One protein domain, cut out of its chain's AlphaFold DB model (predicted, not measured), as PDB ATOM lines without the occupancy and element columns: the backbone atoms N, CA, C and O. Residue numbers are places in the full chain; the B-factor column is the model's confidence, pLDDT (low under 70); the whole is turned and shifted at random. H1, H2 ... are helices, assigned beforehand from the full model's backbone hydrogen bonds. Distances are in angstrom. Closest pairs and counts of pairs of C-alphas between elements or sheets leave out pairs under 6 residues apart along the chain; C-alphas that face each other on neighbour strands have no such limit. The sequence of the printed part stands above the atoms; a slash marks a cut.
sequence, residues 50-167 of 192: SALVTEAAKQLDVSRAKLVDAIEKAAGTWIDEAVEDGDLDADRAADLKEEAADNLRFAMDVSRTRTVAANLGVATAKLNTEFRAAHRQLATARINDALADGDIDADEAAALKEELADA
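Overview. This is residues 50 to 167 of the 192 residues of an uncharacterized protein of Actinobacteria bacterium (UniProt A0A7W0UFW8). Two helical hairpins, H2 with H3 and H6 with H7, reach away from each other toward opposite ends of a long rod, and the short helices H1, H4 and H5 lie in the region between their far ends. H1 and H5 each pack on both H2 and H6, while H4 packs on H2. The printed part has 118 residues with seven named helices, H1 to H7 in chain order, and no named strand; the class is all helix. The whole is loose, with a radius of gyration of the C-alphas of 17.9 A and spans of 57 by 27 by 23 A.

Arrangement. H1, residues 50 to 59, touches H2, residues 64 to 84, with residues 64 to 68 of H2 alone; the closest C-alphas, of Ala 57 and Arg 64, are 5.2 A apart. Their steep tilt of 68 degrees is only just short of about perpendicular. H2 and H3, residues 90 to 102, form a helical hairpin at a shallow tilt of 13 degrees, opposite ways, closest at the C-alphas of Gly 76 and Lys 97, 5.9 A. H4, residues 104 to 110, touches H3 only at the corner, and touches H2 at a steep tilt of 38 degrees, with the C-alphas of Ala 75 and Val 110 closest at 5.4 A. H5, residues 113 to 120, touches H2 at a steep tilt of 54 degrees; the C-alphas of Ala 70 and Asn 119 are closest, at 5.3 A. H5 also touches H6, residues 124 to 149, about perpendicular at 86 degrees, with the C-alphas of Ala 117 and Thr 124 closest at 5.3 A. H1 touches H6 at a steep tilt of 64 degrees, with the C-alphas of Ala 56 and Ala 134 closest at 5.1 A. H6 and H7, residues 154 to 166, form the other helical hairpin, at a shallow tilt of 9 degrees, opposite ways; the C-alphas of Ile 143 and Ala 157 are closest, at 6.1 A. H2 and H6 are apart. In each of the seven helices every O i to N i+4 pair is within hydrogen-bond range.

Along the chain. H1 begins at C-alpha 50, at (-20.698, 1.022, -31.685), and measures 14.3 A. H2 measures 30.4 A, H3 18.7 A, H4 9.9 A and H5 10.7 A. H6, the longest, covers 37.6 A from C-alpha 124 at (-0.707, -1.517, -33.137). H7 measures 18.9 A and ends at C-alpha 166, at (-6.415, 13.553, -47.815).

Size, cuts and confidence. The two C-alphas farthest apart, of Gly 86 and Asp 155, are 56.8 A apart. The printed part has no cut, and its six links between helices are tight. The mean pLDDT of the printed part is 94.7, and no printed residue is under 70.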
ATOM      1  N   SER A  50     -20.166   2.265 -31.126       90.44
ATOM      2  CA  SER A  50     -20.698   1.022 -31.685       90.44
ATOM      3  C   SER A  50     -20.571   0.925 -33.212       90.44
ATOM      4  O   SER A  50     -20.131  -0.111 -33.712       90.44
ATOM      5  N   ALA A  51     -20.928   1.972 -33.965       93.19
ATOM      6  CA  ALA A  51     -20.793   1.981 -35.424       93.19
ATOM      7  C   ALA A  51     -19.321   1.929 -35.848       93.19
ATOM      8  O   ALA A  51     -18.966   1.146 -36.726       93.19
ATOM      9  N   LEU A  52     -18.463   2.701 -35.171       93.69
ATOM     10  CA  LEU A  52     -17.023   2.701 -35.411       93.69
ATOM     11  C   LEU A  52     -16.403   1.326 -35.160       93.69
ATOM     12  O   LEU A  52     -15.713   0.807 -36.028       93.69
ATOM     13  N   VAL A  53     -16.686   0.710 -34.011       94.62
ATOM     14  CA  VAL A  53     -16.183  -0.626 -33.661       94.62
ATOM     15  C   VAL A  53     -16.726  -1.687 -34.612       94.62
ATOM     16  O   VAL A  53     -15.995  -2.588 -35.007       94.62
ATOM     17  N   THR A  54     -17.987  -1.577 -35.031       96.69
ATOM     18  CA  THR A  54     -18.562  -2.504 -36.015       96.69
ATOM     19  C   THR A  54     -17.829  -2.415 -37.347       96.69
ATOM     20  O   THR A  54     -17.500  -3.446 -37.927       96.69
ATOM     21  N   GLU A  55     -17.553  -1.204 -37.825       96.81
ATOM     22  CA  GLU A  55     -16.855  -1.018 -39.091       96.81
ATOM     23  C   GLU A  55     -15.377  -1.412 -38.985       96.81
ATOM     24  O   GLU A  55     -14.878  -2.165 -39.814       96.81
ATOM     25  N   ALA A  56     -14.696  -1.023 -37.906       95.88
ATOM     26  CA  ALA A  56     -13.311  -1.413 -37.656       95.88
ATOM     27  C   ALA A  56     -13.142  -2.934 -37.527       95.88
ATOM     28  O   ALA A  56     -12.153  -3.475 -38.011       95.88
ATOM     29  N   ALA A  57     -14.106  -3.641 -36.928       97.12
ATOM     30  CA  ALA A  57     -14.084  -5.101 -36.849       97.12
ATOM     31  C   ALA A  57     -14.094  -5.751 -38.240       97.12
ATOM     32  O   ALA A  57     -13.324  -6.680 -38.475       97.12
ATOM     33  N   LYS A  58     -14.899  -5.224 -39.178       97.38
ATOM     34  CA  LYS A  58     -14.902  -5.687 -40.577       97.38
ATOM     35  C   LYS A  58     -13.546  -5.453 -41.239       97.38
ATOM     36  O   LYS A  58     -13.004  -6.375 -41.833       97.38
ATOM     37  N   GLN A  59     -12.984  -4.253 -41.081       96.38
ATOM     38  CA  GLN A  59     -11.681  -3.893 -41.655       96.38
ATOM     39  C   GLN A  59     -10.534  -4.752 -41.091       96.38
ATOM     40  O   GLN A  59      -9.599  -5.121 -41.799       96.38
ATOM     41  N   LEU A  60     -10.623  -5.130 -39.814       95.88
ATOM     42  CA  LEU A  60      -9.659  -6.003 -39.141       95.88
ATOM     43  C   LEU A  60      -9.845  -7.495 -39.441       95.88
ATOM     44  O   LEU A  60      -8.981  -8.277 -39.037       95.88
ATOM     45  N   ASP A  61     -10.933  -7.876 -40.115       97.00
ATOM     46  CA  ASP A  61     -11.361  -9.265 -40.314       97.00
ATOM     47  C   ASP A  61     -11.522 -10.030 -38.983       97.00
ATOM     48  O   ASP A  61     -11.023 -11.137 -38.772       97.00
ATOM     49  N   VAL A  62     -12.200  -9.398 -38.021       96.88
ATOM     50  CA  VAL A  62     -12.546 -10.000 -36.725       96.88
ATOM     51  C   VAL A  62     -14.033  -9.832 -36.440       96.88
ATOM     52  O   VAL A  62     -14.697  -8.934 -36.954       96.88
ATOM     53  N   SER A  63     -14.583 -10.678 -35.568       97.88
ATOM     54  CA  SER A  63     -15.952 -10.457 -35.111       97.88
ATOM     55  C   SER A  63     -16.032  -9.182 -34.266       97.88
ATOM     56  O   SER A  63     -15.128  -8.869 -33.487       97.88
ATOM     57  N   ARG A  64     -17.161  -8.466 -34.363       96.56
ATOM     58  CA  ARG A  64     -17.443  -7.310 -33.499       96.56
ATOM     59  C   ARG A  64     -17.297  -7.671 -32.021       96.56
ATOM     60  O   ARG A  64     -16.702  -6.911 -31.273       96.56
ATOM     61  N   ALA A  65     -17.811  -8.836 -31.619       97.38
ATOM     62  CA  ALA A  65     -17.721  -9.317 -30.243       97.38
ATOM     63  C   ALA A  65     -16.266  -9.478 -29.781       97.38
ATOM     64  O   ALA A  65     -15.930  -9.041 -28.691       97.38
ATOM     65  N   LYS A  66     -15.385 -10.021 -30.634       97.81
ATOM     66  CA  LYS A  66     -13.956 -10.156 -30.320       97.81
ATOM     67  C   LYS A  66     -13.268  -8.799 -30.162       97.81
ATOM     68  O   LYS A  66     -12.409  -8.650 -29.301       97.81
ATOM     69  N   LEU A  67     -13.625  -7.817 -30.993       97.75
ATOM     70  CA  LEU A  67     -13.091  -6.463 -30.852       97.75
ATOM     71  C   LEU A  67     -13.583  -5.791 -29.565       97.75
ATOM     72  O   LEU A  67     -12.776  -5.190 -28.868       97.75
ATOM     73  N   VAL A  68     -14.865  -5.930 -29.231       97.62
ATOM     74  CA  VAL A  68     -15.440  -5.410 -27.980       97.62
ATOM     75  C   VAL A  68     -14.770  -6.043 -26.756       97.62
ATOM     76  O   VAL A  68     -14.239  -5.311 -25.928       97.62
ATOM     77  N   ASP A  69     -14.665  -7.372 -26.704       97.75
ATOM     78  CA  ASP A  69     -13.988  -8.101 -25.618       97.75
ATOM     79  C   ASP A  69     -12.527  -7.650 -25.446       97.75
ATOM     80  O   ASP A  69     -12.060  -7.389 -24.338       97.75
ATOM     81  N   ALA A  70     -11.798  -7.456 -26.549       97.88
ATOM     82  CA  ALA A  70     -10.424  -6.968 -26.494       97.88
ATOM     83  C   ALA A  70     -10.304  -5.547 -25.916       97.88
ATOM     84  O   ALA A  70      -9.302  -5.250 -25.254       97.88
ATOM     85  N   ILE A  71     -11.294  -4.685 -26.177       97.50
ATOM     86  CA  ILE A  71     -11.383  -3.312 -25.662       97.50
ATOM     87  C   ILE A  71     -11.708  -3.328 -24.166       97.50
ATOM     88  O   ILE A  71     -10.973  -2.720 -23.388       97.50
ATOM     89  N   GLU A  72     -12.745  -4.061 -23.760       96.81
ATOM     90  CA  GLU A  72     -13.164  -4.211 -22.360       96.81
ATOM     91  C   GLU A  72     -12.039  -4.799 -21.509       96.81
ATOM     92  O   GLU A  72     -11.663  -4.233 -20.482       96.81
ATOM     93  N   LYS A  73     -11.401  -5.869 -21.990       97.25
ATOM     94  CA  LYS A  73     -10.253  -6.479 -21.318       97.25
ATOM     95  C   LYS A  73      -9.092  -5.501 -21.169       97.25
ATOM     96  O   LYS A  73      -8.461  -5.454 -20.120       97.25
ATOM     97  N   ALA A  74      -8.802  -4.709 -22.201       96.62
ATOM     98  CA  ALA A  74      -7.741  -3.711 -22.138       96.62
ATOM     99  C   ALA A  74      -8.063  -2.551 -21.183       96.62
ATOM    100  O   ALA A  74      -7.138  -2.000 -20.582       96.62
ATOM    101  N   ALA A  75      -9.336  -2.171 -21.051       95.62
ATOM    102  CA  ALA A  75      -9.786  -1.209 -20.051       95.62
ATOM    103  C   ALA A  75      -9.642  -1.790 -18.638       95.62
ATOM    104  O   ALA A  75      -9.009  -1.163 -17.791       95.62
ATOM    105  N   GLY A  76     -10.114  -3.023 -18.424       95.06
ATOM    106  CA  GLY A  76      -9.974  -3.752 -17.165       95.06
ATOM    107  C   GLY A  76      -8.521  -3.865 -16.709       95.06
ATOM    108  O   GLY A  76      -8.226  -3.529 -15.571       95.06
ATOM    109  N   THR A  77      -7.598  -4.209 -17.615       97.19
ATOM    110  CA  THR A  77      -6.159  -4.249 -17.307       97.19
ATOM    111  C   THR A  77      -5.610  -2.896 -16.848       97.19
ATOM    112  O   THR A  77      -4.846  -2.856 -15.895       97.19
ATOM    113  N   TRP A  78      -5.988  -1.775 -17.478       94.81
ATOM    114  CA  TRP A  78      -5.518  -0.460 -17.008       94.81
ATOM    115  C   TRP A  78      -6.112  -0.091 -15.643       94.81
ATOM    116  O   TRP A  78      -5.407   0.511 -14.839       94.81
ATOM    117  N   ILE A  79      -7.367  -0.467 -15.374       93.31
ATOM    118  CA  ILE A  79      -8.002  -0.271 -14.062       93.31
ATOM    119  C   ILE A  79      -7.299  -1.116 -12.990       93.31
ATOM    120  O   ILE A  79      -7.031  -0.608 -11.908       93.31
ATOM    121  N   ASP A  80      -6.977  -2.376 -13.291       95.12
ATOM    122  CA  ASP A  80      -6.243  -3.266 -12.383       95.12
ATOM    123  C   ASP A  80      -4.860  -2.713 -12.039       95.12
ATOM    124  O   ASP A  80      -4.523  -2.603 -10.864       95.12
ATOM    125  N   GLU A  81      -4.100  -2.279 -13.047       93.94
ATOM    126  CA  GLU A  81      -2.794  -1.644 -12.832       93.94
ATOM    127  C   GLU A  81      -2.914  -0.393 -11.938       93.94
ATOM    128  O   GLU A  81      -2.092  -0.190 -11.052       93.94
ATOM    129  N   ALA A  82      -3.974   0.410 -12.083       94.06
ATOM    130  CA  ALA A  82      -4.192   1.581 -11.229       94.06
ATOM    131  C   ALA A  82      -4.496   1.231  -9.761       94.06
ATOM    132  O   ALA A  82      -4.158   2.001  -8.862       94.06
ATOM    133  N   VAL A  83      -5.125   0.080  -9.506       96.00
ATOM    134  CA  VAL A  83      -5.312  -0.434  -8.140       96.00
ATOM    135  C   VAL A  83      -3.986  -0.908  -7.560       96.00
ATOM    136  O   VAL A  83      -3.676  -0.603  -6.409       96.00
ATOM    137  N   GLU A  84      -3.195  -1.636  -8.351       95.81
ATOM    138  CA  GLU A  84      -1.869  -2.116  -7.946       95.81
ATOM    139  C   GLU A  84      -0.915  -0.957  -7.619       95.81
ATOM    140  O   GLU A  84      -0.179  -1.026  -6.632       95.81
ATOM    141  N   ASP A  85      -0.991   0.128  -8.390       95.12
ATOM    142  CA  ASP A  85      -0.216   1.354  -8.179       95.12
ATOM    143  C   ASP A  85      -0.746   2.207  -7.004       95.12
ATOM    144  O   ASP A  85      -0.083   3.149  -6.563       95.12
ATOM    145  N   GLY A  86      -1.920   1.872  -6.453       94.25
ATOM    146  CA  GLY A  86      -2.567   2.609  -5.361       94.25
ATOM    147  C   GLY A  86      -3.223   3.927  -5.788       94.25
ATOM    148  O   GLY A  86      -3.653   4.701  -4.930       94.25
ATOM    149  N   ASP A  87      -3.322   4.175  -7.094       94.88
ATOM    150  CA  ASP A  87      -4.004   5.331  -7.685       94.88
ATOM    151  C   ASP A  87      -5.533   5.203  -7.613       94.88
ATOM    152  O   ASP A  87      -6.253   6.197  -7.747       94.88
ATOM    153  N   LEU A  88      -6.032   3.983  -7.409       92.81
ATOM    154  CA  LEU A  88      -7.448   3.657  -7.352       92.81
ATOM    155  C   LEU A  88      -7.735   2.657  -6.228       92.81
ATOM    156  O   LEU A  88      -7.019   1.674  -6.058       92.81
ATOM    157  N   ASP A  89      -8.806   2.873  -5.469       95.94
ATOM    158  CA  ASP A  89      -9.278   1.879  -4.508       95.94
ATOM    159  C   ASP A  89     -10.092   0.762  -5.188       95.94
ATOM    160  O   ASP A  89     -10.631   0.923  -6.285       95.94
ATOM    161  N   ALA A  90     -10.173  -0.397  -4.529       94.25
ATOM    162  CA  ALA A  90     -10.791  -1.594  -5.096       94.25
ATOM    163  C   ALA A  90     -12.300  -1.442  -5.356       94.25
ATOM    164  O   ALA A  90     -12.800  -2.001  -6.334       94.25
ATOM    165  N   ASP A  91     -13.010  -0.681  -4.517       93.94
ATOM    166  CA  ASP A  91     -14.449  -0.459  -4.678       93.94
ATOM    167  C   ASP A  91     -14.695   0.392  -5.927       93.94
ATOM    168  O   ASP A  91     -15.465   0.014  -6.812       93.94
ATOM    169  N   ARG A  92     -13.940   1.486  -6.079       94.31
ATOM    170  CA  ARG A  92     -14.018   2.321  -7.276       94.31
ATOM    171  C   ARG A  92     -13.591   1.572  -8.536       94.31
ATOM    172  O   ARG A  92     -14.162   1.792  -9.602       94.31
ATOM    173  N   ALA A  93     -12.602   0.689  -8.440       94.19
ATOM    174  CA  ALA A  93     -12.179  -0.145  -9.559       94.19
ATOM    175  C   ALA A  93     -13.276  -1.097 -10.040       94.19
ATOM    176  O   ALA A  93     -13.404  -1.305 -11.248       94.19
ATOM    177  N   ALA A  94     -14.077  -1.651  -9.126       95.50
ATOM    178  CA  ALA A  94     -15.221  -2.479  -9.489       95.50
ATOM    179  C   ALA A  94     -16.257  -1.673 -10.290       95.50
ATOM    180  O   ALA A  94     -16.625  -2.104 -11.385       95.50
ATOM    181  N   ASP A  95     -16.617  -0.471  -9.821       94.00
ATOM    182  CA  ASP A  95     -17.547   0.426 -10.526       94.00
ATOM    183  C   ASP A  95     -17.057   0.760 -11.944       94.00
ATOM    184  O   ASP A  95     -17.817   0.716 -12.909       94.00
ATOM    185  N   LEU A  96     -15.768   1.094 -12.097       93.50
ATOM    186  CA  LEU A  96     -15.208   1.454 -13.404       93.50
ATOM    187  C   LEU A  96     -15.174   0.265 -14.372       93.50
ATOM    188  O   LEU A  96     -15.285   0.457 -15.583       93.50
ATOM    189  N   LYS A  97     -15.007  -0.962 -13.869       93.31
ATOM    190  CA  LYS A  97     -15.066  -2.167 -14.708       93.31
ATOM    191  C   LYS A  97     -16.488  -2.462 -15.168       93.31
ATOM    192  O   LYS A  97     -16.659  -2.850 -16.321       93.31
ATOM    193  N   GLU A  98     -17.480  -2.255 -14.307       94.12
ATOM    194  CA  GLU A  98     -18.894  -2.342 -14.687       94.12
ATOM    195  C   GLU A  98     -19.232  -1.277 -15.742       94.12
ATOM    196  O   GLU A  98     -19.763  -1.604 -16.802       94.12
ATOM    197  N   GLU A  99     -18.793  -0.028 -15.540       90.62
ATOM    198  CA  GLU A  99     -18.967   1.037 -16.533       90.62
ATOM    199  C   GLU A  99     -18.284   0.697 -17.870       90.62
ATOM    200  O   GLU A  99     -18.850   0.947 -18.934       90.62
ATOM    201  N   ALA A 100     -17.093   0.091 -17.855       91.31
ATOM    202  CA  ALA A 100     -16.421  -0.362 -19.073       91.31
ATOM    203  C   ALA A 100     -17.172  -1.487 -19.799       91.31
ATOM    204  O   ALA A 100     -17.176  -1.496 -21.029       91.31
ATOM    205  N   ALA A 101     -17.824  -2.398 -19.080       89.44
ATOM    206  CA  ALA A 101     -18.631  -3.451 -19.695       89.44
ATOM    207  C   ALA A 101     -19.914  -2.893 -20.342       89.44
ATOM    208  O   ALA A 101     -20.303  -3.316 -21.433       89.44
ATOM    209  N   ASP A 102     -20.546  -1.900 -19.716       91.06
ATOM    210  CA  ASP A 102     -21.827  -1.356 -20.185       91.06
ATOM    211  C   ASP A 102     -21.675  -0.212 -21.198       91.06
ATOM    212  O   ASP A 102     -22.555   0.033 -22.035       91.06
ATOM    213  N   ASN A 103     -20.551   0.505 -21.158       90.88
ATOM    214  CA  ASN A 103     -20.301   1.684 -21.974       90.88
ATOM    215  C   ASN A 103     -19.038   1.516 -22.827       90.88
ATOM    216  O   ASN A 103     -17.935   1.927 -22.472       90.88
ATOM    217  N   LEU A 104     -19.234   1.012 -24.049       91.81
ATOM    218  CA  LEU A 104     -18.158   0.812 -25.027       91.81
ATOM    219  C   LEU A 104     -17.335   2.082 -25.305       91.81
ATOM    220  O   LEU A 104     -16.144   1.990 -25.595       91.81
ATOM    221  N   ARG A 105     -17.945   3.274 -25.236       91.12
ATOM    222  CA  ARG A 105     -17.198   4.525 -25.417       91.12
ATOM    223  C   ARG A 105     -16.220   4.734 -24.262       91.12
ATOM    224  O   ARG A 105     -15.051   4.996 -24.516       91.12
ATOM    225  N   PHE A 106     -16.691   4.559 -23.030       89.38
ATOM    226  CA  PHE A 106     -15.844   4.630 -21.844       89.38
ATOM    227  C   PHE A 106     -14.718   3.585 -21.896       89.38
ATOM    228  O   PHE A 106     -13.549   3.929 -21.717       89.38
ATOM    229  N   ALA A 107     -15.033   2.338 -22.261       92.62
ATOM    230  CA  ALA A 107     -14.027   1.289 -22.432       92.62
ATOM    231  C   ALA A 107     -12.957   1.667 -23.469       92.62
ATOM    232  O   ALA A 107     -11.758   1.500 -23.229       92.62
ATOM    233  N   MET A 108     -13.360   2.235 -24.610       91.81
ATOM    234  CA  MET A 108     -12.420   2.739 -25.613       91.81
ATOM    235  C   MET A 108     -11.540   3.872 -25.073       91.81
ATOM    236  O   MET A 108     -10.323   3.844 -25.277       91.81
ATOM    237  N   ASP A 109     -12.131   4.833 -24.364       90.50
ATOM    238  CA  ASP A 109     -11.434   6.002 -23.816       90.50
ATOM    239  C   ASP A 109     -10.374   5.594 -22.782       90.50
ATOM    240  O   ASP A 109      -9.250   6.108 -22.800       90.50
ATOM    241  N   VAL A 110     -10.693   4.605 -21.951       90.62
ATOM    242  CA  VAL A 110      -9.827   4.104 -20.880       90.62
ATOM    243  C   VAL A 110      -8.777   3.102 -21.376       90.62
ATOM    244  O   VAL A 110      -7.606   3.173 -20.999       90.62
ATOM    245  N   SER A 111      -9.148   2.188 -22.272       92.75
ATOM    246  CA  SER A 111      -8.257   1.127 -22.764       92.75
ATOM    247  C   SER A 111      -6.959   1.655 -23.389       92.75
ATOM    248  O   SER A 111      -6.925   2.699 -24.039       92.75
ATOM    249  N   ARG A 112      -5.854   0.914 -23.275       92.69
ATOM    250  CA  ARG A 112      -4.605   1.260 -23.981       92.69
ATOM    251  C   ARG A 112      -4.582   0.625 -25.367       92.69
ATOM    252  O   ARG A 112      -4.694  -0.592 -25.488       92.69
ATOM    253  N   THR A 113      -4.294   1.414 -26.405       94.38
ATOM    254  CA  THR A 113      -4.217   0.939 -27.803       94.38
ATOM    255  C   THR A 113      -3.303  -0.278 -27.971       94.38
ATOM    256  O   THR A 113      -3.645  -1.222 -28.679       94.38
ATOM    257  N   ARG A 114      -2.141  -0.284 -27.299       95.19
ATOM    258  CA  ARG A 114      -1.194  -1.410 -27.345       95.19
ATOM    259  C   ARG A 114      -1.791  -2.685 -26.744       95.19
ATOM    260  O   ARG A 114      -1.573  -3.758 -27.295       95.19
ATOM    261  N   THR A 115      -2.536  -2.568 -25.648       96.44
ATOM    262  CA  THR A 115      -3.176  -3.704 -24.973       96.44
ATOM    263  C   THR A 115      -4.323  -4.262 -25.811       96.44
ATOM    264  O   THR A 115      -4.410  -5.473 -25.977       96.44
ATOM    265  N   VAL A 116      -5.129  -3.402 -26.445       97.25
ATOM    266  CA  VAL A 116      -6.176  -3.835 -27.392       97.25
ATOM    267  C   VAL A 116      -5.566  -4.600 -28.566       97.25
ATOM    268  O   VAL A 116      -6.002  -5.704 -28.888       97.25
ATOM    269  N   ALA A 117      -4.511  -4.054 -29.178       96.94
ATOM    270  CA  ALA A 117      -3.816  -4.710 -30.283       96.94
ATOM    271  C   ALA A 117      -3.238  -6.076 -29.866       96.94
ATOM    272  O   ALA A 117      -3.395  -7.057 -30.594       96.94
ATOM    273  N   ALA A 118      -2.641  -6.158 -28.670       97.69
ATOM    274  CA  ALA A 118      -2.123  -7.404 -28.111       97.69
ATOM    275  C   ALA A 118      -3.232  -8.441 -27.859       97.69
ATOM    276  O   ALA A 118      -3.081  -9.589 -28.270       97.69
ATOM    277  N   ASN A 119      -4.366  -8.035 -27.275       97.25
ATOM    278  CA  ASN A 119      -5.529  -8.902 -27.045       97.25
ATOM    279  C   ASN A 119      -6.115  -9.459 -28.355       97.25
ATOM    280  O   ASN A 119      -6.624 -10.577 -28.387       97.25
ATOM    281  N   LEU A 120      -6.012  -8.703 -29.451       97.06
ATOM    282  CA  LEU A 120      -6.447  -9.129 -30.783       97.06
ATOM    283  C   LEU A 120      -5.405  -9.956 -31.544       97.06
ATOM    284  O   LEU A 120      -5.754 -10.585 -32.544       97.06
ATOM    285  N   GLY A 121      -4.147  -9.953 -31.096       96.81
ATOM    286  CA  GLY A 121      -3.032 -10.566 -31.816       96.81
ATOM    287  C   GLY A 121      -2.644  -9.812 -33.093       96.81
ATOM    288  O   GLY A 121      -2.186 -10.427 -34.053       96.81
ATOM    289  N   VAL A 122      -2.840  -8.491 -33.134       96.69
ATOM    290  CA  VAL A 122      -2.503  -7.643 -34.291       96.69
ATOM    291  C   VAL A 122      -1.443  -6.605 -33.931       96.69
ATOM    292  O   VAL A 122      -1.251  -6.245 -32.772       96.69
ATOM    293  N   ALA A 123      -0.755  -6.069 -34.939       97.00
ATOM    294  CA  ALA A 123       0.144  -4.940 -34.732       97.00
ATOM    295  C   ALA A 123      -0.645  -3.659 -34.393       97.00
ATOM    296  O   ALA A 123      -1.655  -3.362 -35.031       97.00
ATOM    297  N   THR A 124      -0.130  -2.837 -33.474       95.75
ATOM    298  CA  THR A 124      -0.707  -1.517 -33.137       95.75
ATOM    299  C   THR A 124      -0.869  -0.615 -34.364       95.75
ATOM    300  O   THR A 124      -1.842   0.130 -34.467       95.75
ATOM    301  N   ALA A 125       0.074  -0.680 -35.309       95.88
ATOM    302  CA  ALA A 125      -0.017   0.056 -36.566       95.88
ATOM    303  C   ALA A 125      -1.235  -0.392 -37.386       95.88
ATOM    304  O   ALA A 125      -2.015   0.455 -37.808       95.88
ATOM    305  N   LYS A 126      -1.448  -1.711 -37.519       96.38
ATOM    306  CA  LYS A 126      -2.617  -2.275 -38.209       96.38
ATOM    307  C   LYS A 126      -3.915  -1.839 -37.533       96.38
ATOM    308  O   LYS A 126      -4.779  -1.301 -38.210       96.38
ATOM    309  N   LEU A 127      -4.018  -1.973 -36.205       96.50
ATOM    310  CA  LEU A 127      -5.193  -1.519 -35.448       96.50
ATOM    311  C   LEU A 127      -5.543  -0.058 -35.771       96.50
ATOM    312  O   LEU A 127      -6.679   0.252 -36.110       96.50
ATOM    313  N   ASN A 128      -4.560   0.842 -35.717       95.12
ATOM    314  CA  ASN A 128      -4.801   2.248 -36.023       95.12
ATOM    315  C   ASN A 128      -5.162   2.488 -37.494       95.12
ATOM    316  O   ASN A 128      -6.030   3.312 -37.762       95.12
ATOM    317  N   THR A 129      -4.514   1.806 -38.439       95.94
ATOM    318  CA  THR A 129      -4.837   1.913 -39.871       95.94
ATOM    319  C   THR A 129      -6.276   1.498 -40.153       95.94
ATOM    320  O   THR A 129      -6.989   2.234 -40.833       95.94
ATOM    321  N   GLU A 130      -6.738   0.386 -39.580       96.06
ATOM    322  CA  GLU A 130      -8.102  -0.089 -39.823       96.06
ATOM    323  C   GLU A 130      -9.161   0.789 -39.150       96.06
ATOM    324  O   GLU A 130     -10.209   1.049 -39.737       96.06
ATOM    325  N   PHE A 131      -8.879   1.341 -37.965       95.25
ATOM    326  CA  PHE A 131      -9.769   2.337 -37.358       95.25
ATOM    327  C   PHE A 131      -9.834   3.633 -38.183       95.25
ATOM    328  O   PHE A 131     -10.923   4.175 -38.369       95.25
ATOM    329  N   ARG A 132      -8.717   4.089 -38.768       94.38
ATOM    330  CA  ARG A 132      -8.725   5.210 -39.729       94.38
ATOM    331  C   ARG A 132      -9.581   4.900 -40.952       94.38
ATOM    332  O   ARG A 132     -10.362   5.739 -41.397       94.38
ATOM    333  N   ALA A 133      -9.447   3.691 -41.497       94.94
ATOM    334  CA  ALA A 133     -10.253   3.246 -42.625       94.94
ATOM    335  C   ALA A 133     -11.747   3.208 -42.266       94.94
ATOM    336  O   ALA A 133     -12.567   3.701 -43.036       94.94
ATOM    337  N   ALA A 134     -12.097   2.713 -41.077       95.00
ATOM    338  CA  ALA A 134     -13.464   2.718 -40.563       95.00
ATOM    339  C   ALA A 134     -14.027   4.140 -40.389       95.00
ATOM    340  O   ALA A 134     -15.167   4.405 -40.771       95.00
ATOM    341  N   HIS A 135     -13.226   5.080 -39.875       92.19
ATOM    342  CA  HIS A 135     -13.607   6.493 -39.791       92.19
ATOM    343  C   HIS A 135     -13.940   7.083 -41.163       92.19
ATOM    344  O   HIS A 135     -14.998   7.702 -41.313       92.19
ATOM    345  N   ARG A 136     -13.079   6.854 -42.164       92.88
ATOM    346  CA  ARG A 136     -13.328   7.295 -43.544       92.88
ATOM    347  C   ARG A 136     -14.580   6.655 -44.120       92.88
ATOM    348  O   ARG A 136     -15.440   7.377 -44.600       92.88
ATOM    349  N   GLN A 137     -14.742   5.343 -43.984       94.81
ATOM    350  CA  GLN A 137     -15.911   4.630 -44.500       94.81
ATOM    351  C   GLN A 137     -17.225   5.195 -43.940       94.81
ATOM    352  O   GLN A 137     -18.172   5.438 -44.687       94.81
ATOM    353  N   LEU A 138     -17.276   5.462 -42.632       92.81
ATOM    354  CA  LEU A 138     -18.455   6.049 -41.993       92.81
ATOM    355  C   LEU A 138     -18.693   7.501 -42.423       92.81
ATOM    356  O   LEU A 138     -19.842   7.925 -42.509       92.81
ATOM    357  N   ALA A 139     -17.638   8.274 -42.683       92.12
ATOM    358  CA  ALA A 139     -17.772   9.622 -43.228       92.12
ATOM    359  C   ALA A 139     -18.256   9.598 -44.688       92.12
ATOM    360  O   ALA A 139     -19.191  10.318 -45.026       92.12
ATOM    361  N   THR A 140     -17.719   8.710 -45.526       93.88
ATOM    362  CA  THR A 140     -18.189   8.496 -46.902       93.88
ATOM    363  C   THR A 140     -19.653   8.068 -46.938       93.88
ATOM    364  O   THR A 140     -20.399   8.565 -47.778       93.88
ATOM    365  N   ALA A 141     -20.081   7.192 -46.024       94.56
ATOM    366  CA  ALA A 141     -21.483   6.795 -45.908       94.56
ATOM    367  C   ALA A 141     -22.390   8.006 -45.640       94.56
ATOM    368  O   ALA A 141     -23.347   8.203 -46.372       94.56
ATOM    369  N   ARG A 142     -22.022   8.887 -44.700       92.69
ATOM    370  CA  ARG A 142     -22.783  10.123 -44.432       92.69
ATOM    371  C   ARG A 142     -22.850  11.067 -45.627       92.69
ATOM    372  O   ARG A 142     -23.891  11.661 -45.858       92.69
ATOM    373  N   ILE A 143     -21.750  11.215 -46.369       92.88
ATOM    374  CA  ILE A 143     -21.736  12.035 -47.589       92.88
ATOM    375  C   ILE A 143     -22.709  11.447 -48.621       92.88
ATOM    376  O   ILE A 143     -23.439  12.184 -49.272       92.88
ATOM    377  N   ASN A 144     -22.739  10.120 -48.769       93.62
ATOM    378  CA  ASN A 144     -23.676   9.459 -49.677       93.62
ATOM    379  C   ASN A 144     -25.132   9.605 -49.221       93.62
ATOM    380  O   ASN A 144     -25.988   9.826 -50.071       93.62
ATOM    381  N   ASP A 145     -25.395   9.491 -47.919       94.69
ATOM    382  CA  ASP A 145     -26.733   9.679 -47.354       94.69
ATOM    383  C   ASP A 145     -27.217  11.117 -47.611       94.69
ATOM    384  O   ASP A 145     -28.279  11.303 -48.190       94.69
ATOM    385  N   ALA A 146     -26.386  12.129 -47.331       94.50
ATOM    386  CA  ALA A 146     -26.703  13.535 -47.607       94.50
ATOM    387  C   ALA A 146     -26.956  13.813 -49.102       94.50
ATOM    388  O   ALA A 146     -27.863  14.561 -49.456       94.50
ATOM    389  N   LEU A 147     -26.181  13.187 -49.997       94.88
ATOM    390  CA  LEU A 147     -26.413  13.276 -51.441       94.88
ATOM    391  C   LEU A 147     -27.747  12.627 -51.844       94.88
ATOM    392  O   LEU A 147     -28.456  13.150 -52.700       94.88
ATOM    393  N   ALA A 148     -28.083  11.478 -51.252       95.25
ATOM    394  CA  ALA A 148     -29.329  10.770 -51.530       95.25
ATOM    395  C   ALA A 148     -30.558  11.532 -51.010       95.25
ATOM    396  O   ALA A 148     -31.596  11.537 -51.673       95.25
ATOM    397  N   ASP A 149     -30.414  12.203 -49.869       95.88
ATOM    398  CA  ASP A 149     -31.438  13.055 -49.265       95.88
ATOM    399  C   ASP A 149     -31.576  14.409 -49.993       95.88
ATOM    400  O   ASP A 149     -32.584  15.102 -49.841       95.88
ATOM    401  N   GLY A 150     -30.607  14.756 -50.850       94.81
ATOM    402  CA  GLY A 150     -30.573  16.010 -51.606       94.81
ATOM    403  C   GLY A 150     -30.102  17.214 -50.785       94.81
ATOM    404  O   GLY A 150     -30.316  18.350 -51.206       94.81
ATOM    405  N   ASP A 151     -29.469  16.971 -49.635       96.19
ATOM    406  CA  ASP A 151     -28.883  18.002 -48.769       96.19
ATOM    407  C   ASP A 151     -27.613  18.619 -49.375       96.19
ATOM    408  O   ASP A 151     -27.259  19.751 -49.049       96.19
ATOM    409  N   ILE A 152     -26.935  17.869 -50.246       94.88
ATOM    410  CA  ILE A 152     -25.775  18.300 -51.034       94.88
ATOM    411  C   ILE A 152     -25.931  17.833 -52.479       94.88
ATOM    412  O   ILE A 152     -26.585  16.819 -52.751       94.88
ATOM    413  N   ASP A 153     -25.303  18.539 -53.412       97.56
ATOM    414  CA  ASP A 153     -25.241  18.110 -54.807       97.56
ATOM    415  C   ASP A 153     -24.067  17.146 -55.093       97.56
ATOM    416  O   ASP A 153     -23.262  16.789 -54.225       97.56
ATOM    417  N   ALA A 154     -23.998  16.650 -56.333       97.50
ATOM    418  CA  ALA A 154     -22.992  15.672 -56.740       97.50
ATOM    419  C   ALA A 154     -21.562  16.240 -56.759       97.50
ATOM    420  O   ALA A 154     -20.619  15.491 -56.482       97.50
ATOM    421  N   ASP A 155     -21.402  17.530 -57.065       97.12
ATOM    422  CA  ASP A 155     -20.100  18.194 -57.112       97.12
ATOM    423  C   ASP A 155     -19.591  18.436 -55.683       97.12
ATOM    424  O   ASP A 155     -18.432  18.145 -55.374       97.12
ATOM    425  N   GLU A 156     -20.476  18.860 -54.777       96.12
ATOM    426  CA  GLU A 156     -20.200  18.977 -53.342       96.12
ATOM    427  C   GLU A 156     -19.824  17.623 -52.729       96.12
ATOM    428  O   GLU A 156     -18.812  17.505 -52.031       96.12
ATOM    429  N   ALA A 157     -20.585  16.566 -53.026       94.69
ATOM    430  CA  ALA A 157     -20.286  15.221 -52.544       94.69
ATOM    431  C   ALA A 157     -18.936  14.697 -53.062       94.69
ATOM    432  O   ALA A 157     -18.237  13.977 -52.341       94.69
ATOM    433  N   ALA A 158     -18.566  15.028 -54.303       97.50
ATOM    434  CA  ALA A 158     -17.269  14.672 -54.870       97.50
ATOM    435  C   ALA A 158     -16.126  15.413 -54.161       97.50
ATOM    436  O   ALA A 158     -15.172  14.764 -53.728       97.50
ATOM    437  N   ALA A 159     -16.261  16.727 -53.959       95.25
ATOM    438  CA  ALA A 159     -15.272  17.541 -53.254       95.25
ATOM    439  C   ALA A 159     -15.056  17.066 -51.807       95.25
ATOM    440  O   ALA A 159     -13.921  16.886 -51.372       95.25
ATOM    441  N   LEU A 160     -16.137  16.765 -51.078       93.81
ATOM    442  CA  LEU A 160     -16.056  16.250 -49.706       93.81
ATOM    443  C   LEU A 160     -15.361  14.882 -49.629       93.81
ATOM    444  O   LEU A 160     -14.663  14.590 -48.657       93.81
ATOM    445  N   LYS A 161     -15.547  14.019 -50.635       92.88
ATOM    446  CA  LYS A 161     -14.864  12.716 -50.699       92.88
ATOM    447  C   LYS A 161     -13.377  12.861 -51.005       92.88
ATOM    448  O   LYS A 161     -12.593  12.089 -50.458       92.88
ATOM    449  N   GLU A 162     -13.004  13.813 -51.856       94.50
ATOM    450  CA  GLU A 162     -11.603  14.142 -52.136       94.50
ATOM    451  C   GLU A 162     -10.916  14.681 -50.876       94.50
ATOM    452  O   GLU A 162      -9.901  14.137 -50.448       94.50
ATOM    453  N   GLU A 163     -11.538  15.644 -50.191       91.25
ATOM    454  CA  GLU A 163     -11.021  16.181 -48.929       91.25
ATOM    455  C   GLU A 163     -10.867  15.094 -47.854       91.25
ATOM    456  O   GLU A 163      -9.854  15.018 -47.157       91.25
ATOM    457  N   LEU A 164     -11.847  14.194 -47.741       90.62
ATOM    458  CA  LEU A 164     -11.793  13.069 -46.809       90.62
ATOM    459  C   LEU A 164     -10.662  12.074 -47.125       90.62
ATOM    460  O   LEU A 164     -10.167  11.408 -46.209       90.62
ATOM    461  N   ALA A 165     -10.271  11.933 -48.394       89.31
ATOM    462  CA  ALA A 165      -9.179  11.049 -48.793       89.31
ATOM    463  C   ALA A 165      -7.821  11.562 -48.287       89.31
ATOM    464  O   ALA A 165      -6.998  10.753 -47.847       89.31
ATOM    465  N   ASP A 166      -7.639  12.884 -48.273       88.50
ATOM    466  CA  ASP A 166      -6.415  13.553 -47.815       88.50
ATOM    467  C   ASP A 166      -6.405  13.854 -46.305       88.50
ATOM    468  O   ASP A 166      -5.355  14.143 -45.725       88.50
ATOM    469  N   ALA A 167      -7.560  13.770 -45.639       87.56
ATOM    470  CA  ALA A 167      -7.694  14.085 -44.223       87.56
ATOM    471  C   ALA A 167      -6.904  13.132 -43.299       87.56
ATOM    472  O   ALA A 167      -6.992  11.898 -43.395       87.56
TER     473      ALA A 167